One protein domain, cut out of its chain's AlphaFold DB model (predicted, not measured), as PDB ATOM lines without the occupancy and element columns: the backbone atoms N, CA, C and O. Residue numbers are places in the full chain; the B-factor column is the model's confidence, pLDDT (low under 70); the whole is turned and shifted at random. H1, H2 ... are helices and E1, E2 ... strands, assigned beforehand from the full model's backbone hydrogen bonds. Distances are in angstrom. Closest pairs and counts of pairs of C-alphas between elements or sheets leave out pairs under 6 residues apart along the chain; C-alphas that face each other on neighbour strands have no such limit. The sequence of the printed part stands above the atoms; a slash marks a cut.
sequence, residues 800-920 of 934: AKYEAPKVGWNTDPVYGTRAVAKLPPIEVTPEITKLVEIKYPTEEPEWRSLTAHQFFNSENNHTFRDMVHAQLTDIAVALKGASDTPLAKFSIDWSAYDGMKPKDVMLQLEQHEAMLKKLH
ATOM      1  N   ALA A 800     168.547 152.379 130.370       66.69
ATOM      2  CA  ALA A 800     168.697 151.165 131.174       66.69
ATOM      3  C   ALA A 800     168.258 151.302 132.648       66.69
ATOM      4  O   ALA A 800     168.074 150.288 133.317       66.69
ATOM      5  N   LYS A 801     168.130 152.526 133.174       66.25
ATOM      6  CA  LYS A 801     167.677 152.804 134.547       66.25
ATOM      7  C   LYS A 801     166.207 153.218 134.623       66.25
ATOM      8  O   LYS A 801     165.688 153.362 135.725       66.25
ATOM      9  N   TYR A 802     165.553 153.437 133.484       70.56
ATOM     10  CA  TYR A 802     164.151 153.815 133.458       70.56
ATOM     11  C   TYR A 802     163.266 152.573 133.574       70.56
ATOM     12  O   TYR A 802     163.289 151.694 132.711       70.56
ATOM     13  N   GLU A 803     162.474 152.497 134.641       71.25
ATOM     14  CA  GLU A 803     161.417 151.496 134.742       71.25
ATOM     15  C   GLU A 803     160.221 151.942 133.895       71.25
ATOM     16  O   GLU A 803     159.679 153.031 134.084       71.25
ATOM     17  N   ALA A 804     159.796 151.099 132.951       64.88
ATOM     18  CA  ALA A 804     158.611 151.387 132.154       64.88
ATOM     19  C   ALA A 804     157.367 151.522 133.061       64.88
ATOM     20  O   ALA A 804     157.229 150.758 134.028       64.88
ATOM     21  N   PRO A 805     156.440 152.450 132.755       71.19
ATOM     22  CA  PRO A 805     155.215 152.617 133.527       71.19
ATOM     23  C   PRO A 805     154.440 151.304 133.644       71.19
ATOM     24  O   PRO A 805     154.187 150.620 132.651       71.19
ATOM     25  N   LYS A 806     154.026 150.954 134.864       71.94
ATOM     26  CA  LYS A 806     153.159 149.789 135.082       71.94
ATOM     27  C   LYS A 806     151.719 150.212 134.842       71.94
ATOM     28  O   LYS A 806     151.183 151.023 135.595       71.94
ATOM     29  N   VAL A 807     151.094 149.649 133.812       67.75
ATOM     30  CA  VAL A 807     149.664 149.839 133.549       67.75
ATOM     31  C   VAL A 807     148.888 148.769 134.313       67.75
ATOM     32  O   VAL A 807     148.976 147.579 134.013       67.75
ATOM     33  N   GLY A 808     148.166 149.189 135.348       72.12
ATOM     34  CA  GLY A 808     147.204 148.358 136.067       72.12
ATOM     35  C   GLY A 808     145.785 148.626 135.577       72.12
ATOM     36  O   GLY A 808     145.511 149.664 134.992       72.12
ATOM     37  N   TRP A 809     144.855 147.714 135.846       72.75
ATOM     38  CA  TRP A 809     143.431 147.983 135.650       72.75
ATOM     39  C   TRP A 809     142.820 148.357 136.991       72.75
ATOM     40  O   TRP A 809     142.901 147.578 137.942       72.75
ATOM     41  N   ASN A 810     142.220 149.541 137.075       68.75
ATOM     42  CA  ASN A 810     141.450 149.952 138.239       68.75
ATOM     43  C   ASN A 810     139.978 150.052 137.854       68.75
ATOM     44  O   ASN A 810     139.624 150.728 136.889       68.75
ATOM     45  N   THR A 811     139.126 149.368 138.605       67.44
ATOM     46  CA  THR A 811     137.678 149.488 138.455       67.44
ATOM     47  C   THR A 811     137.204 150.557 139.420       67.44
ATOM     48  O   THR A 811     137.036 150.301 140.612       67.44
ATOM     49  N   ASP A 812     137.026 151.765 138.894       67.50
ATOM     50  CA  ASP A 812     136.438 152.864 139.641       67.50
ATOM     51  C   ASP A 812     134.905 152.695 139.655       67.50
ATOM     52  O   ASP A 812     134.309 152.458 138.600       67.50
ATOM     53  N   PRO A 813     134.242 152.781 140.822       47.56
ATOM     54  CA  PRO A 813     132.789 152.651 140.912       47.56
ATOM     55  C   PRO A 813     132.014 153.767 140.189       47.56
ATOM     56  O   PRO A 813     130.849 153.554 139.869       47.56
ATOM     57  N   VAL A 814     132.628 154.924 139.924       54.56
ATOM     58  CA  VAL A 814     132.024 156.066 139.214       54.56
ATOM     59  C   VAL A 814     132.351 156.027 137.723       54.56
ATOM     60  O   VAL A 814     131.499 156.319 136.888       54.56
ATOM     61  N   TYR A 815     133.577 155.641 137.371       54.97
ATOM     62  CA  TYR A 815     134.074 155.778 136.000       54.97
ATOM     63  C   TYR A 815     134.325 154.460 135.251       54.97
ATOM     64  O   TYR A 815     134.825 154.473 134.120       54.97
ATOM     65  N   GLY A 816     133.985 153.323 135.861       73.81
ATOM     66  CA  GLY A 816     134.190 151.993 135.296       73.81
ATOM     67  C   GLY A 816     135.653 151.538 135.315       73.81
ATOM     68  O   GLY A 816     136.514 152.106 135.987       73.81
ATOM     69  N   THR A 817     135.946 150.461 134.583       65.00
ATOM     70  CA  THR A 817     137.307 149.912 134.492       65.00
ATOM     71  C   THR A 817     138.179 150.779 133.586       65.00
ATOM     72  O   THR A 817     137.953 150.847 132.376       65.00
ATOM     73  N   ARG A 818     139.195 151.413 134.176       67.44
ATOM     74  CA  ARG A 818     140.197 152.247 133.505       67.44
ATOM     75  C   ARG A 818     141.585 151.619 133.609       67.44
ATOM     76  O   ARG A 818     141.914 150.966 134.602       67.44
ATOM     77  N   ALA A 819     142.388 151.811 132.573       65.06
ATOM     78  CA  ALA A 819     143.809 151.511 132.595       65.06
ATOM     79  C   ALA A 819     144.509 152.636 133.365       65.06
ATOM     80  O   ALA A 819     144.505 153.787 132.941       65.06
ATOM     81  N   VAL A 820     145.078 152.317 134.520       66.94
ATOM     82  CA  VAL A 820     145.801 153.266 135.359       66.94
ATOM     83  C   VAL A 820     147.290 153.065 135.155       66.94
ATOM     84  O   VAL A 820     147.840 152.030 135.538       66.94
ATOM     85  N   ALA A 821     147.950 154.053 134.561       70.12
ATOM     86  CA  ALA A 821     149.399 154.068 134.457       70.12
ATOM     87  C   ALA A 821     149.994 154.608 135.762       70.12
ATOM     88  O   ALA A 821     149.723 155.741 136.171       70.12
ATOM     89  N   LYS A 822     150.822 153.791 136.414       75.69
ATOM     90  CA  LYS A 822     151.657 154.235 137.526       75.69
ATOM     91  C   LYS A 822     153.027 154.622 136.989       75.69
ATOM     92  O   LYS A 822     153.821 153.754 136.617       75.69
ATOM     93  N   LEU A 823     153.267 155.928 136.932       74.56
ATOM     94  CA  LEU A 823     154.548 156.508 136.551       74.56
ATOM     95  C   LEU A 823     155.521 156.382 137.741       74.56
ATOM     96  O   LEU A 823     155.167 156.796 138.849       74.56
ATOM     97  N   PRO A 824     156.689 155.732 137.578       73.69
ATOM     98  CA  PRO A 824     157.662 155.631 138.659       73.69
ATOM     99  C   PRO A 824     158.325 156.992 138.896       73.69
ATOM    100  O   PRO A 824     158.764 157.606 137.931       73.69
ATOM    101  N   PRO A 825     158.450 157.462 140.149       71.94
ATOM    102  CA  PRO A 825     159.057 158.756 140.421       71.94
ATOM    103  C   PRO A 825     160.498 158.782 139.911       71.94
ATOM    104  O   PRO A 825     161.285 157.871 140.179       71.94
ATOM    105  N   ILE A 826     160.841 159.847 139.197       71.56
ATOM    106  CA  ILE A 826     162.193 160.066 138.693       71.56
ATOM    107  C   ILE A 826     162.949 160.912 139.714       71.56
ATOM    108  O   ILE A 826     162.428 161.902 140.236       71.56
ATOM    109  N   GLU A 827     164.181 160.508 140.027       71.12
ATOM    110  CA  GLU A 827     165.036 161.245 140.950       71.12
ATOM    111  C   GLU A 827     165.339 162.638 140.379       71.12
ATOM    112  O   GLU A 827     166.027 162.794 139.366       71.12
ATOM    113  N   VAL A 828     164.792 163.668 141.027       58.78
ATOM    114  CA  VAL A 828     165.006 165.065 140.646       58.78
ATOM    115  C   VAL A 828     166.393 165.481 141.121       58.78
ATOM    116  O   VAL A 828     166.624 165.673 142.315       58.78
ATOM    117  N   THR A 829     167.337 165.619 140.191       66.69
ATOM    118  CA  THR A 829     168.676 166.112 140.522       66.69
ATOM    119  C   THR A 829     168.691 167.647 140.598       66.69
ATOM    120  O   THR A 829     167.912 168.311 139.906       66.69
ATOM    121  N   PRO A 830     169.607 168.254 141.379       65.38
ATOM    122  CA  PRO A 830     169.709 169.713 141.499       65.38
ATOM    123  C   PRO A 830     169.941 170.448 140.168       65.38
ATOM    124  O   PRO A 830     169.581 171.615 140.033       65.38
ATOM    125  N   GLU A 831     170.559 169.785 139.187       59.91
ATOM    126  CA  GLU A 831     170.766 170.327 137.836       59.91
ATOM    127  C   GLU A 831     169.437 170.502 137.099       59.91
ATOM    128  O   GLU A 831     169.207 171.514 136.441       59.91
ATOM    129  N   ILE A 832     168.541 169.533 137.266       54.91
ATOM    130  CA  ILE A 832     167.241 169.509 136.613       54.91
ATOM    131  C   ILE A 832     166.308 170.537 137.265       54.91
ATOM    132  O   ILE A 832     165.617 171.273 136.563       54.91
ATOM    133  N   THR A 833     166.355 170.687 138.592       56.31
ATOM    134  CA  THR A 833     165.603 171.735 139.303       56.31
ATOM    135  C   THR A 833     165.932 173.142 138.788       56.31
ATOM    136  O   THR A 833     165.026 173.958 138.634       56.31
ATOM    137  N   LYS A 834     167.203 173.426 138.465       62.75
ATOM    138  CA  LYS A 834     167.618 174.730 137.916       62.75
ATOM    139  C   LYS A 834     167.061 174.997 136.516       62.75
ATOM    140  O   LYS A 834     166.737 176.135 136.205       62.75
ATOM    141  N   LEU A 835     166.940 173.971 135.673       55.97
ATOM    142  CA  LEU A 835     166.375 174.114 134.324       55.97
ATOM    143  C   LEU A 835     164.880 174.444 134.368       55.97
ATOM    144  O   LEU A 835     164.404 175.257 133.581       55.97
ATOM    145  N   VAL A 836     164.156 173.869 135.327       55.97
ATOM    146  CA  VAL A 836     162.734 174.158 135.568       55.97
ATOM    147  C   VAL A 836     162.539 175.590 136.043       55.97
ATOM    148  O   VAL A 836     161.621 176.254 135.582       55.97
ATOM    149  N   GLU A 837     163.414 176.092 136.916       60.56
ATOM    150  CA  GLU A 837     163.364 177.489 137.377       60.56
ATOM    151  C   GLU A 837     163.580 178.492 136.233       60.56
ATOM    152  O   GLU A 837     163.043 179.596 136.282       60.56
ATOM    153  N   ILE A 838     164.309 178.096 135.185       64.44
ATOM    154  CA  ILE A 838     164.508 178.898 133.970       64.44
ATOM    155  C   ILE A 838     163.316 178.770 133.010       64.44
ATOM    156  O   ILE A 838     162.920 179.758 132.401       64.44
ATOM    157  N   LYS A 839     162.754 177.563 132.851       59.06
ATOM    158  CA  LYS A 839     161.663 177.275 131.901       59.06
ATOM    159  C   LYS A 839     160.293 177.737 132.404       59.06
ATOM    160  O   LYS A 839     159.459 178.158 131.610       59.06
ATOM    161  N   TYR A 840     160.091 177.692 133.716       63.81
ATOM    162  CA  TYR A 840     158.888 178.143 134.407       63.81
ATOM    163  C   TYR A 840     159.255 179.228 135.425       63.81
ATOM    164  O   TYR A 840     159.157 179.000 136.640       63.81
ATOM    165  N   PRO A 841     159.720 180.400 134.950       55.16
ATOM    166  CA  PRO A 841     160.057 181.504 135.829       55.16
ATOM    167  C   PRO A 841     158.776 181.928 136.544       55.16
ATOM    168  O   PRO A 841     157.843 182.444 135.939       55.16
ATOM    169  N   THR A 842     158.694 181.626 137.834       55.72
ATOM    170  CA  THR A 842     157.477 181.835 138.622       55.72
ATOM    171  C   THR A 842     157.761 182.846 139.721       55.72
ATOM    172  O   THR A 842     158.427 182.557 140.724       55.72
ATOM    173  N   GLU A 843     157.253 184.061 139.510       54.44
ATOM    174  CA  GLU A 843     157.186 185.119 140.525       54.44
ATOM    175  C   GLU A 843     156.077 184.845 141.557       54.44
ATOM    176  O   GLU A 843     156.100 185.395 142.658       54.44
ATOM    177  N   GLU A 844     155.137 183.946 141.246       58.94
ATOM    178  CA  GLU A 844     153.964 183.706 142.082       58.94
ATOM    179  C   GLU A 844     154.284 182.916 143.369       58.94
ATOM    180  O   GLU A 844     154.793 181.787 143.322       58.94
ATOM    181  N   PRO A 845     153.951 183.464 144.553       59.94
ATOM    182  CA  PRO A 845     154.260 182.846 145.840       59.94
ATOM    183  C   PRO A 845     153.467 181.557 146.113       59.94
ATOM    184  O   PRO A 845     153.931 180.709 146.880       59.94
ATOM    185  N   GLU A 846     152.306 181.368 145.477       65.00
ATOM    186  CA  GLU A 846     151.369 180.274 145.780       65.00
ATOM    187  C   GLU A 846     151.911 178.883 145.410       65.00
ATOM    188  O   GLU A 846     151.714 177.911 146.149       65.00
ATOM    189  N   TRP A 847     152.707 178.800 144.339       67.50
ATOM    190  CA  TRP A 847     153.390 177.578 143.896       67.50
ATOM    191  C   TRP A 847     154.415 177.058 144.910       67.50
ATOM    192  O   TRP A 847     154.772 175.877 144.902       67.50
ATOM    193  N   ARG A 848     154.933 177.935 145.782       66.44
ATOM    194  CA  ARG A 848     156.003 177.591 146.731       66.44
ATOM    195  C   ARG A 848     155.476 176.968 148.017       66.44
ATOM    196  O   ARG A 848     156.221 176.215 148.654       66.44
ATOM    197  N   SER A 849     154.238 177.289 148.396       74.00
ATOM    198  CA  SER A 849     153.631 176.891 149.673       74.00
ATOM    199  C   SER A 849     152.704 175.683 149.589       74.00
ATOM    200  O   SER A 849     152.471 175.042 150.613       74.00
ATOM    201  N   LEU A 850     152.164 175.373 148.408       78.50
ATOM    202  CA  LEU A 850     151.195 174.291 148.231       78.50
ATOM    203  C   LEU A 850     151.856 173.017 147.696       78.50
ATOM    204  O   LEU A 850     152.815 173.056 146.927       78.50
ATOM    205  N   THR A 851     151.319 171.869 148.105       82.38
ATOM    206  CA  THR A 851     151.616 170.592 147.436       82.38
ATOM    207  C   THR A 851     150.936 170.558 146.068       82.38
ATOM    208  O   THR A 851     149.907 171.201 145.876       82.38
ATOM    209  N   ALA A 852     151.459 169.782 145.121       74.56
ATOM    210  CA  ALA A 852     150.905 169.623 143.780       74.56
ATOM    211  C   ALA A 852     149.439 169.189 143.809       74.56
ATOM    212  O   ALA A 852     148.631 169.735 143.071       74.56
ATOM    213  N   HIS A 853     149.075 168.285 144.722       75.00
ATOM    214  CA  HIS A 853     147.689 167.860 144.889       75.00
ATOM    215  C   HIS A 853     146.773 169.002 145.360       75.00
ATOM    216  O   HIS A 853     145.669 169.169 144.846       75.00
ATOM    217  N   GLN A 854     147.223 169.820 146.317       79.62
ATOM    218  CA  GLN A 854     146.466 170.994 146.770       79.62
ATOM    219  C   GLN A 854     146.394 172.075 145.693       79.62
ATOM    220  O   GLN A 854     145.366 172.721 145.540       79.62
ATOM    221  N   PHE A 855     147.484 172.258 144.954       77.19
ATOM    222  CA  PHE A 855     147.598 173.266 143.915       77.19
ATOM    223  C   PHE A 855     146.742 172.914 142.691       77.19
ATOM    224  O   PHE A 855     146.044 173.782 142.183       77.19
ATOM    225  N   PHE A 856     146.721 171.641 142.286       75.44
ATOM    226  CA  PHE A 856     145.890 171.112 141.199       75.44
ATOM    227  C   PHE A 856     144.389 171.193 141.503       75.44
ATOM    228  O   PHE A 856     143.584 171.446 140.611       75.44
ATOM    229  N   ASN A 857     144.010 170.988 142.768       77.06
ATOM    230  CA  ASN A 857     142.619 171.060 143.221       77.06
ATOM    231  C   ASN A 857     142.190 172.468 143.668       77.06
ATOM    232  O   ASN A 857     141.071 172.634 144.149       77.06
ATOM    233  N   SER A 858     143.068 173.467 143.562       79.19
ATOM    234  CA  SER A 858     142.722 174.857 143.847       79.19
ATOM    235  C   SER A 858     141.861 175.409 142.713       79.19
ATOM    236  O   SER A 858     142.233 175.295 141.545       79.19
ATOM    237  N   GLU A 859     140.735 176.036 143.055       74.25
ATOM    238  CA  GLU A 859     139.811 176.645 142.085       74.25
ATOM    239  C   GLU A 859     140.489 177.726 141.230       74.25
ATOM    240  O   GLU A 859     140.097 177.931 140.091       74.25
ATOM    241  N   ASN A 860     141.556 178.359 141.724       73.50
ATOM    242  CA  ASN A 860     142.220 179.459 141.020       73.50
ATOM    243  C   ASN A 860     143.305 179.013 140.021       73.50
ATOM    244  O   ASN A 860     143.881 179.855 139.339       73.50
ATOM    245  N   ASN A 861     143.597 177.711 139.907       73.44
ATOM    246  CA  ASN A 861     144.781 177.213 139.190       73.44
ATOM    247  C   ASN A 861     144.451 176.431 137.912       73.44
ATOM    248  O   ASN A 861     145.063 175.397 137.625       73.44
ATOM    249  N   HIS A 862     143.495 176.932 137.127       73.06
ATOM    250  CA  HIS A 862     143.104 176.329 135.848       73.06
ATOM    251  C   HIS A 862     144.299 176.143 134.905       73.06
ATOM    252  O   HIS A 862     144.497 175.050 134.389       73.06
ATOM    253  N   THR A 863     145.187 177.137 134.797       72.75
ATOM    254  CA  THR A 863     146.366 177.080 133.918       72.75
ATOM    255  C   THR A 863     147.300 175.914 134.242       72.75
ATOM    256  O   THR A 863     147.738 175.203 133.343       72.75
ATOM    257  N   PHE A 864     147.588 175.661 135.523       73.12
ATOM    258  CA  PHE A 864     148.425 174.520 135.905       73.12
ATOM    259  C   PHE A 864     147.727 173.193 135.652       73.12
ATOM    260  O   PHE A 864     148.348 172.248 135.173       73.12
ATOM    261  N   ARG A 865     146.435 173.118 135.970       74.75
ATOM    262  CA  ARG A 865     145.638 171.924 135.716       74.75
ATOM    263  C   ARG A 865     145.617 171.580 134.226       74.75
ATOM    264  O   ARG A 865     145.814 170.415 133.891       74.75
ATOM    265  N   ASP A 866     145.467 172.577 133.363       74.06
ATOM    266  CA  ASP A 866     145.481 172.419 131.909       74.06
ATOM    267  C   ASP A 866     146.864 171.994 131.402       74.06
ATOM    268  O   ASP A 866     146.964 171.064 130.602       74.06
ATOM    269  N   MET A 867     147.943 172.587 131.927       73.88
ATOM    270  CA  MET A 867     149.317 172.180 131.599       73.88
ATOM    271  C   MET A 867     149.605 170.732 131.995       73.88
ATOM    272  O   MET A 867     150.192 169.983 131.212       73.88
ATOM    273  N   VAL A 868     149.188 170.320 133.196       74.19
ATOM    274  CA  VAL A 868     149.368 168.933 133.625       74.19
ATOM    275  C   VAL A 868     148.520 168.004 132.759       74.19
ATOM    276  O   VAL A 868     149.030 166.996 132.284       74.19
ATOM    277  N   HIS A 869     147.256 168.334 132.490       75.75
ATOM    278  CA  HIS A 869     146.399 167.510 131.632       75.75
ATOM    279  C   HIS A 869     146.942 167.353 130.211       75.75
ATOM    280  O   HIS A 869     146.905 166.242 129.678       75.75
ATOM    281  N   ALA A 870     147.497 168.413 129.621       74.38
ATOM    282  CA  ALA A 870     148.158 168.348 128.320       74.38
ATOM    283  C   ALA A 870     149.340 167.362 128.347       74.38
ATOM    284  O   ALA A 870     149.376 166.414 127.567       74.38
ATOM    285  N   GLN A 871     150.231 167.492 129.332       76.75
ATOM    286  CA  GLN A 871     151.389 166.606 129.500       76.75
ATOM    287  C   GLN A 871     150.999 165.143 129.766       76.75
ATOM    288  O   GLN A 871     151.584 164.212 129.212       76.75
ATOM    289  N   LEU A 872     149.969 164.910 130.584       74.81
ATOM    290  CA  LEU A 872     149.426 163.570 130.824       74.81
ATOM    291  C   LEU A 872     148.817 162.967 129.549       74.81
ATOM    292  O   LEU A 872     148.915 161.755 129.342       74.81
ATOM    293  N   THR A 873     148.215 163.796 128.693       74.44
ATOM    294  CA  THR A 873     147.673 163.380 127.394       74.44
ATOM    295  C   THR A 873     148.795 162.954 126.453       74.44
ATOM    296  O   THR A 873     148.709 161.869 125.880       74.44
ATOM    297  N   ASP A 874     149.882 163.722 126.366       74.06
ATOM    298  CA  ASP A 874     151.054 163.376 125.549       74.06
ATOM    299  C   ASP A 874     151.692 162.050 125.998       74.06
ATOM    300  O   ASP A 874     151.978 161.167 125.181       74.06
ATOM    301  N   ILE A 875     151.822 161.851 127.314       76.19
ATOM    302  CA  ILE A 875     152.273 160.582 127.905       76.19
ATOM    303  C   ILE A 875     151.322 159.435 127.531       76.19
ATOM    304  O   ILE A 875     151.776 158.351 127.154       76.19
ATOM    305  N   ALA A 876     150.007 159.647 127.612       72.88
ATOM    306  CA  ALA A 876     149.015 158.635 127.258       72.88
ATOM    307  C   ALA A 876     149.042 158.291 125.760       72.88
ATOM    308  O   ALA A 876     148.893 157.121 125.410       72.88
ATOM    309  N   VAL A 877     149.271 159.265 124.872       74.25
ATOM    310  CA  VAL A 877     149.447 159.040 123.426       74.25
ATOM    311  C   VAL A 877     150.690 158.195 123.169       74.25
ATOM    312  O   VAL A 877     150.606 157.199 122.444       74.25
ATOM    313  N   ALA A 878     151.811 158.516 123.818       73.38
ATOM    314  CA  ALA A 878     153.034 157.724 123.715       73.38
ATOM    315  C   ALA A 878     152.823 156.278 124.210       73.38
ATOM    316  O   ALA A 878     153.248 155.327 123.552       73.38
ATOM    317  N   LEU A 879     152.094 156.091 125.318       71.56
ATOM    318  CA  LEU A 879     151.735 154.768 125.847       71.56
ATOM    319  C   LEU A 879     150.715 154.017 124.973       71.56
ATOM    320  O   LEU A 879     150.772 152.789 124.879       71.56
ATOM    321  N   LYS A 880     149.794 154.719 124.303       71.00
ATOM    322  CA  LYS A 880     148.864 154.127 123.327       71.00
ATOM    323  C   LYS A 880     149.595 153.676 122.066       71.00
ATOM    324  O   LYS A 880     149.273 152.623 121.535       71.00
ATOM    325  N   GLY A 881     150.630 154.393 121.628       65.88
ATOM    326  CA  GLY A 881     151.545 153.893 120.593       65.88
ATOM    327  C   GLY A 881     152.119 152.501 120.915       65.88
ATOM    328  O   GLY A 881     152.512 151.775 120.005       65.88
ATOM    329  N   ALA A 882     152.107 152.104 122.192       57.03
ATOM    330  CA  ALA A 882     152.525 150.795 122.683       57.03
ATOM    331  C   ALA A 882     151.369 149.849 123.092       57.03
ATOM    332  O   ALA A 882     151.649 148.740 123.553       57.03
ATOM    333  N   SER A 883     150.087 150.239 122.972       59.12
ATOM    334  CA  SER A 883     148.946 149.396 123.377       59.12
ATOM    335  C   SER A 883     147.623 149.699 122.651       59.12
ATOM    336  O   SER A 883     147.278 150.848 122.400       59.12
ATOM    337  N   ASP A 884     146.791 148.674 122.440       64.25
ATOM    338  CA  ASP A 884     145.473 148.794 121.779       64.25
ATOM    339  C   ASP A 884     144.383 149.482 122.638       64.25
ATOM    340  O   ASP A 884     143.191 149.449 122.319       64.25
ATOM    341  N   THR A 885     144.748 150.092 123.771       60.94
ATOM    342  CA  THR A 885     143.775 150.652 124.720       60.94
ATOM    343  C   THR A 885     143.307 152.047 124.266       60.94
ATOM    344  O   THR A 885     144.132 152.902 123.939       60.94
ATOM    345  N   PRO A 886     141.989 152.341 124.254       66.31
ATOM    346  CA  PRO A 886     141.485 153.675 123.925       66.31
ATOM    347  C   PRO A 886     142.003 154.750 124.892       66.31
ATOM    348  O   PRO A 886     141.980 154.545 126.104       66.31
ATOM    349  N   LEU A 887     142.382 155.924 124.368       58.12
ATOM    350  CA  LEU A 887     142.978 157.019 125.153       58.12
ATOM    351  C   LEU A 887     142.077 157.473 126.317       58.12
ATOM    352  O   LEU A 887     142.541 157.648 127.436       58.12
ATOM    353  N   ALA A 888     140.762 157.548 126.076       61.09
ATOM    354  CA  ALA A 888     139.751 157.921 127.071       61.09
ATOM    355  C   ALA A 888     139.636 156.944 128.261       61.09
ATOM    356  O   ALA A 888     138.950 157.229 129.241       61.09
ATOM    357  N   LYS A 889     140.274 155.767 128.179       67.88
ATOM    358  CA  LYS A 889     140.318 154.778 129.263       67.88
ATOM    359  C   LYS A 889     141.613 154.830 130.068       67.88
ATOM    360  O   LYS A 889     141.723 154.055 131.016       67.88
ATOM    361  N   PHE A 890     142.557 155.706 129.724       63.78
ATOM    362  CA  PHE A 890     143.755 155.921 130.522       63.78
ATOM    363  C   PHE A 890     143.502 156.934 131.634       63.78
ATOM    364  O   PHE A 890     142.905 157.987 131.428       63.78
ATOM    365  N   SER A 891     143.987 156.617 132.826       68.94
ATOM    366  CA  SER A 891     144.176 157.586 133.897       68.94
ATOM    367  C   SER A 891     145.555 157.405 134.517       68.94
ATOM    368  O   SER A 891     146.191 156.359 134.374       68.94
ATOM    369  N   ILE A 892     146.047 158.442 135.186       67.25
ATOM    370  CA  ILE A 892     147.354 158.412 135.843       67.25
ATOM    371  C   ILE A 892     147.145 158.383 137.354       67.25
ATOM    372  O   ILE A 892     146.302 159.097 137.900       67.25
ATOM    373  N   ASP A 893     147.882 157.493 138.019       74.12
ATOM    374  CA  ASP A 893     147.865 157.371 139.473       74.12
ATOM    375  C   ASP A 893     148.603 158.557 140.105       74.12
ATOM    376  O   ASP A 893     149.831 158.579 140.200       74.12
ATOM    377  N   TRP A 894     147.833 159.538 140.571       71.62
ATOM    378  CA  TRP A 894     148.352 160.729 141.238       71.62
ATOM    379  C   TRP A 894     149.015 160.456 142.589       71.62
ATOM    380  O   TRP A 894     149.723 161.324 143.094       71.62
ATOM    381  N   SER A 895     148.834 159.268 143.176       75.38
ATOM    382  CA  SER A 895     149.428 158.949 144.480       75.38
ATOM    383  C   SER A 895     150.958 158.954 144.461       75.38
ATOM    384  O   SER A 895     151.576 159.160 145.504       75.38
ATOM    385  N   ALA A 896     151.577 158.774 143.289       74.12
ATOM    386  CA  ALA A 896     153.027 158.878 143.120       74.12
ATOM    387  C   ALA A 896     153.552 160.315 143.300       74.12
ATOM    388  O   ALA A 896     154.721 160.493 143.636       74.12
ATOM    389  N   TYR A 897     152.686 161.314 143.119       80.06
ATOM    390  CA  TYR A 897     153.010 162.739 143.176       80.06
ATOM    391  C   TYR A 897     152.485 163.421 144.446       80.06
ATOM    392  O   TYR A 897     152.615 164.639 144.606       80.06
ATOM    393  N   ASP A 898     151.871 162.659 145.356       80.19
ATOM    394  CA  ASP A 898     151.326 163.212 146.590       80.19
ATOM    395  C   ASP A 898     152.454 163.762 147.480       80.19
ATOM    396  O   ASP A 898     153.501 163.139 147.669       80.19
ATOM    397  N   GLY A 899     152.262 164.977 147.994       84.12
ATOM    398  CA  GLY A 899     153.278 165.709 148.757       84.12
ATOM    399  C   GLY A 899     154.412 166.353 147.941       84.12
ATOM    400  O   GLY A 899     155.205 167.091 148.529       84.12
ATOM    401  N   MET A 900     154.495 166.148 146.620       86.12
ATOM    402  CA  MET A 900     155.465 166.858 145.770       86.12
ATOM    403  C   MET A 900     155.055 168.315 145.555       86.12
ATOM    404  O   MET A 900     153.880 168.657 145.690       86.12
ATOM    405  N   LYS A 901     156.000 169.196 145.209       86.69
ATOM    406  CA  LYS A 901     155.651 170.560 144.787       86.69
ATOM    407  C   LYS A 901     155.175 170.549 143.330       86.69
ATOM    408  O   LYS A 901     155.669 169.734 142.553       86.69
ATOM    409  N   PRO A 902     154.278 171.464 142.923       79.88
ATOM    410  CA  PRO A 902     153.750 171.506 141.554       79.88
ATOM    411  C   PRO A 902     154.849 171.532 140.478       79.88
ATOM    412  O   PRO A 902     154.752 170.841 139.467       79.88
ATOM    413  N   LYS A 903     155.945 172.260 140.742       81.50
ATOM    414  CA  LYS A 903     157.113 172.327 139.854       81.50
ATOM    415  C   LYS A 903     157.826 170.983 139.671       81.50
ATOM    416  O   LYS A 903     158.272 170.670 138.574       81.50
ATOM    417  N   ASP A 904     157.914 170.190 140.738       81.88
ATOM    418  CA  ASP A 904     158.601 168.899 140.715       81.88
ATOM    419  C   ASP A 904     157.750 167.869 139.956       81.88
ATOM    420  O   ASP A 904     158.290 167.023 139.250       81.88
ATOM    421  N   VAL A 905     156.418 167.992 140.031       81.06
ATOM    422  CA  VAL A 905     155.481 167.170 139.252       81.06
ATOM    423  C   VAL A 905     155.584 167.466 137.761       81.06
ATOM    424  O   VAL A 905     155.756 166.530 136.988       81.06
ATOM    425  N   MET A 906     155.546 168.740 137.350       82.62
ATOM    426  CA  MET A 906     155.724 169.104 135.933       82.62
ATOM    427  C   MET A 906     157.024 168.550 135.380       82.62
ATOM    428  O   MET A 906     157.047 167.963 134.304       82.62
ATOM    429  N   LEU A 907     158.095 168.668 136.160       83.69
ATOM    430  CA  LEU A 907     159.382 168.151 135.758       83.69
ATOM    431  C   LEU A 907     159.378 166.630 135.561       83.69
ATOM    432  O   LEU A 907     159.922 166.141 134.573       83.69
ATOM    433  N   GLN A 908     158.789 165.876 136.491       82.50
ATOM    434  CA  GLN A 908     158.707 164.424 136.347       82.50
ATOM    435  C   GLN A 908     157.877 164.030 135.121       82.50
ATOM    436  O   GLN A 908     158.260 163.105 134.407       82.50
ATOM    437  N   LEU A 909     156.790 164.748 134.829       82.62
ATOM    438  CA  LEU A 909     155.972 164.495 133.643       82.62
ATOM    439  C   LEU A 909     156.743 164.749 132.343       82.62
ATOM    440  O   LEU A 909     156.775 163.859 131.494       82.62
ATOM    441  N   GLU A 910     157.459 165.869 132.227       83.44
ATOM    442  CA  GLU A 910     158.292 166.151 131.047       83.44
ATOM    443  C   GLU A 910     159.371 165.082 130.834       83.44
ATOM    444  O   GLU A 910     159.664 164.669 129.709       83.44
ATOM    445  N   GLN A 911     159.973 164.595 131.921       83.00
ATOM    446  CA  GLN A 911     160.967 163.530 131.841       83.00
ATOM    447  C   GLN A 911     160.350 162.192 131.420       83.00
ATOM    448  O   GLN A 911     160.957 161.467 130.628       83.00
ATOM    449  N   HIS A 912     159.160 161.857 131.924       79.81
ATOM    450  CA  HIS A 912     158.423 160.673 131.488       79.81
ATOM    451  C   HIS A 912     158.068 160.750 130.006       79.81
ATOM    452  O   HIS A 912     158.297 159.779 129.285       79.81
ATOM    453  N   GLU A 913     157.573 161.894 129.541       82.50
ATOM    454  CA  GLU A 913     157.266 162.135 128.133       82.50
ATOM    455  C   GLU A 913     158.515 161.943 127.259       82.50
ATOM    456  O   GLU A 913     158.505 161.151 126.312       82.50
ATOM    457  N   ALA A 914     159.630 162.585 127.620       79.19
ATOM    458  CA  ALA A 914     160.889 162.488 126.882       79.19
ATOM    459  C   ALA A 914     161.441 161.051 126.839       79.19
ATOM    460  O   ALA A 914     161.929 160.600 125.799       79.19
ATOM    461  N   MET A 915     161.365 160.307 127.945       77.44
ATOM    462  CA  MET A 915     161.825 158.914 127.987       77.44
ATOM    463  C   MET A 915     160.912 157.972 127.203       77.44
ATOM    464  O   MET A 915     161.412 157.082 126.514       77.44
ATOM    465  N   LEU A 916     159.597 158.178 127.253       75.62
ATOM    466  CA  LEU A 916     158.645 157.392 126.468       75.62
ATOM    467  C   LEU A 916     158.808 157.645 124.968       75.62
ATOM    468  O   LEU A 916     158.834 156.680 124.207       75.62
ATOM    469  N   LYS A 917     159.021 158.896 124.546       79.56
ATOM    470  CA  LYS A 917     159.345 159.234 123.150       79.56
ATOM    471  C   LYS A 917     160.630 158.549 122.672       79.56
ATOM    472  O   LYS A 917     160.671 158.031 121.562       79.56
ATOM    473  N   LYS A 918     161.658 158.459 123.524       79.56
ATOM    474  CA  LYS A 918     162.896 157.721 123.203       79.56
ATOM    475  C   LYS A 918     162.697 156.211 123.095       79.56
ATOM    476  O   LYS A 918     163.326 155.579 122.253       79.56
ATOM    477  N   LEU A 919     161.863 155.626 123.955       73.44
ATOM    478  CA  LEU A 919     161.550 154.193 123.914       73.44
ATOM    479  C   LEU A 919     160.658 153.822 122.727       73.44
ATOM    480  O   LEU A 919     160.744 152.704 122.219       73.44
ATOM    481  N   HIS A 920     159.826 154.759 122.279       75.38
ATOM    482  CA  HIS A 920     158.865 154.571 121.202       75.38
ATOM    483  C   HIS A 920     159.053 155.649 120.123       75.38
ATOM    484  O   HIS A 920     158.170 156.485 119.941       75.38
TER     485      HIS A 920
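Overview. This is residues 800 to 920 of the 934 residues of an uncharacterized protein of Parcubacteria group bacterium GW2011_GWD2_42_14 (UniProt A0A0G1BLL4). Two long helices, H4 and H6, pack side by side at the core of a flat body; the shorter helices H1, H2 and H3 gather round the first residues of H6, and a small three-stranded sheet, mostly the hairpin of E1 and E2, meets the last part of H4 through its short strand E3. The 121 printed residues hold six named helices and three named strands, in the order E1, E2, H1, H2, H3, H4, E3, H5, H6. The sheet order is E1, E2, E3, mixed, and the class is mixed, helices and strands. The whole is compact, with a radius of gyration of the C-alphas of 14.8 A and spans of 42 by 37 by 20 A.

Arrangement. E1, residues 806 to 812, and E2, residues 816 to 822, form an antiparallel hairpin at 151 degrees; N 808 and O 820 are 2.9 A apart, within hydrogen-bond range. H1, residues 830 to 839, only just touches H6, residues 902 to 919, with 3 pairs of C-alphas within 8 A; the closest C-alphas are those of Val 836 and Leu 907, 6.9 A apart, and the lines are about perpendicular at 80 degrees. H2, residues 846 to 849, is close to H6 but not clearly touching, the closest C-alphas being those of Trp 847 and Pro 902, 6.5 A apart. H3, residues 852 to 856, touches H6, with the C-alphas of Ala 852 and Pro 902 closest at 4.1 A. H3 and H4, residues 862 to 880, only just touch, with 3 pairs of C-alphas within 8 A, and only at the corner by their link; the C-alphas of Phe 856 and Arg 865 are closest at 5.5 A. H4 touches H6 at a shallow tilt of 21 degrees, the same way, with the C-alphas of Ile 875 and Glu 913 closest at 5.2 A. H4 only grazes the sheet, with residues 872 to 880. E3, residues 890 to 892, is parallel to E2 at 49 degrees, with N 891 and O 819 2.9 A apart. E2, H1 to H4 and E3 make a strand-helix-strand unit, two parallel neighbour strands with helices between. H5, residues 894 to 897, only grazes the sheet. In H1, H3, H4 and H6 every O i to N i+4 pair is within hydrogen-bond range; H2 and H5 are too short for one.

Along the chain. E1 begins at C-alpha 806, (153.159, 149.789, 135.082), and is 17.6 A long; E2 is 17.8 A. H4 runs 26.1 A from C-alpha 862 at (143.104, 176.329, 135.848). H6 runs 25.9 A and ends at C-alpha 919, (161.550, 154.193, 123.914).

Size, cuts and confidence. The C-alphas of Pro 845 and Asp 884 are the two farthest apart, 42.6 A. The printed part has no cut and no long link. Mean pLDDT of the printed part is 70.8; 47 residues are under 70, among them 828 to 848 and 881 to 892.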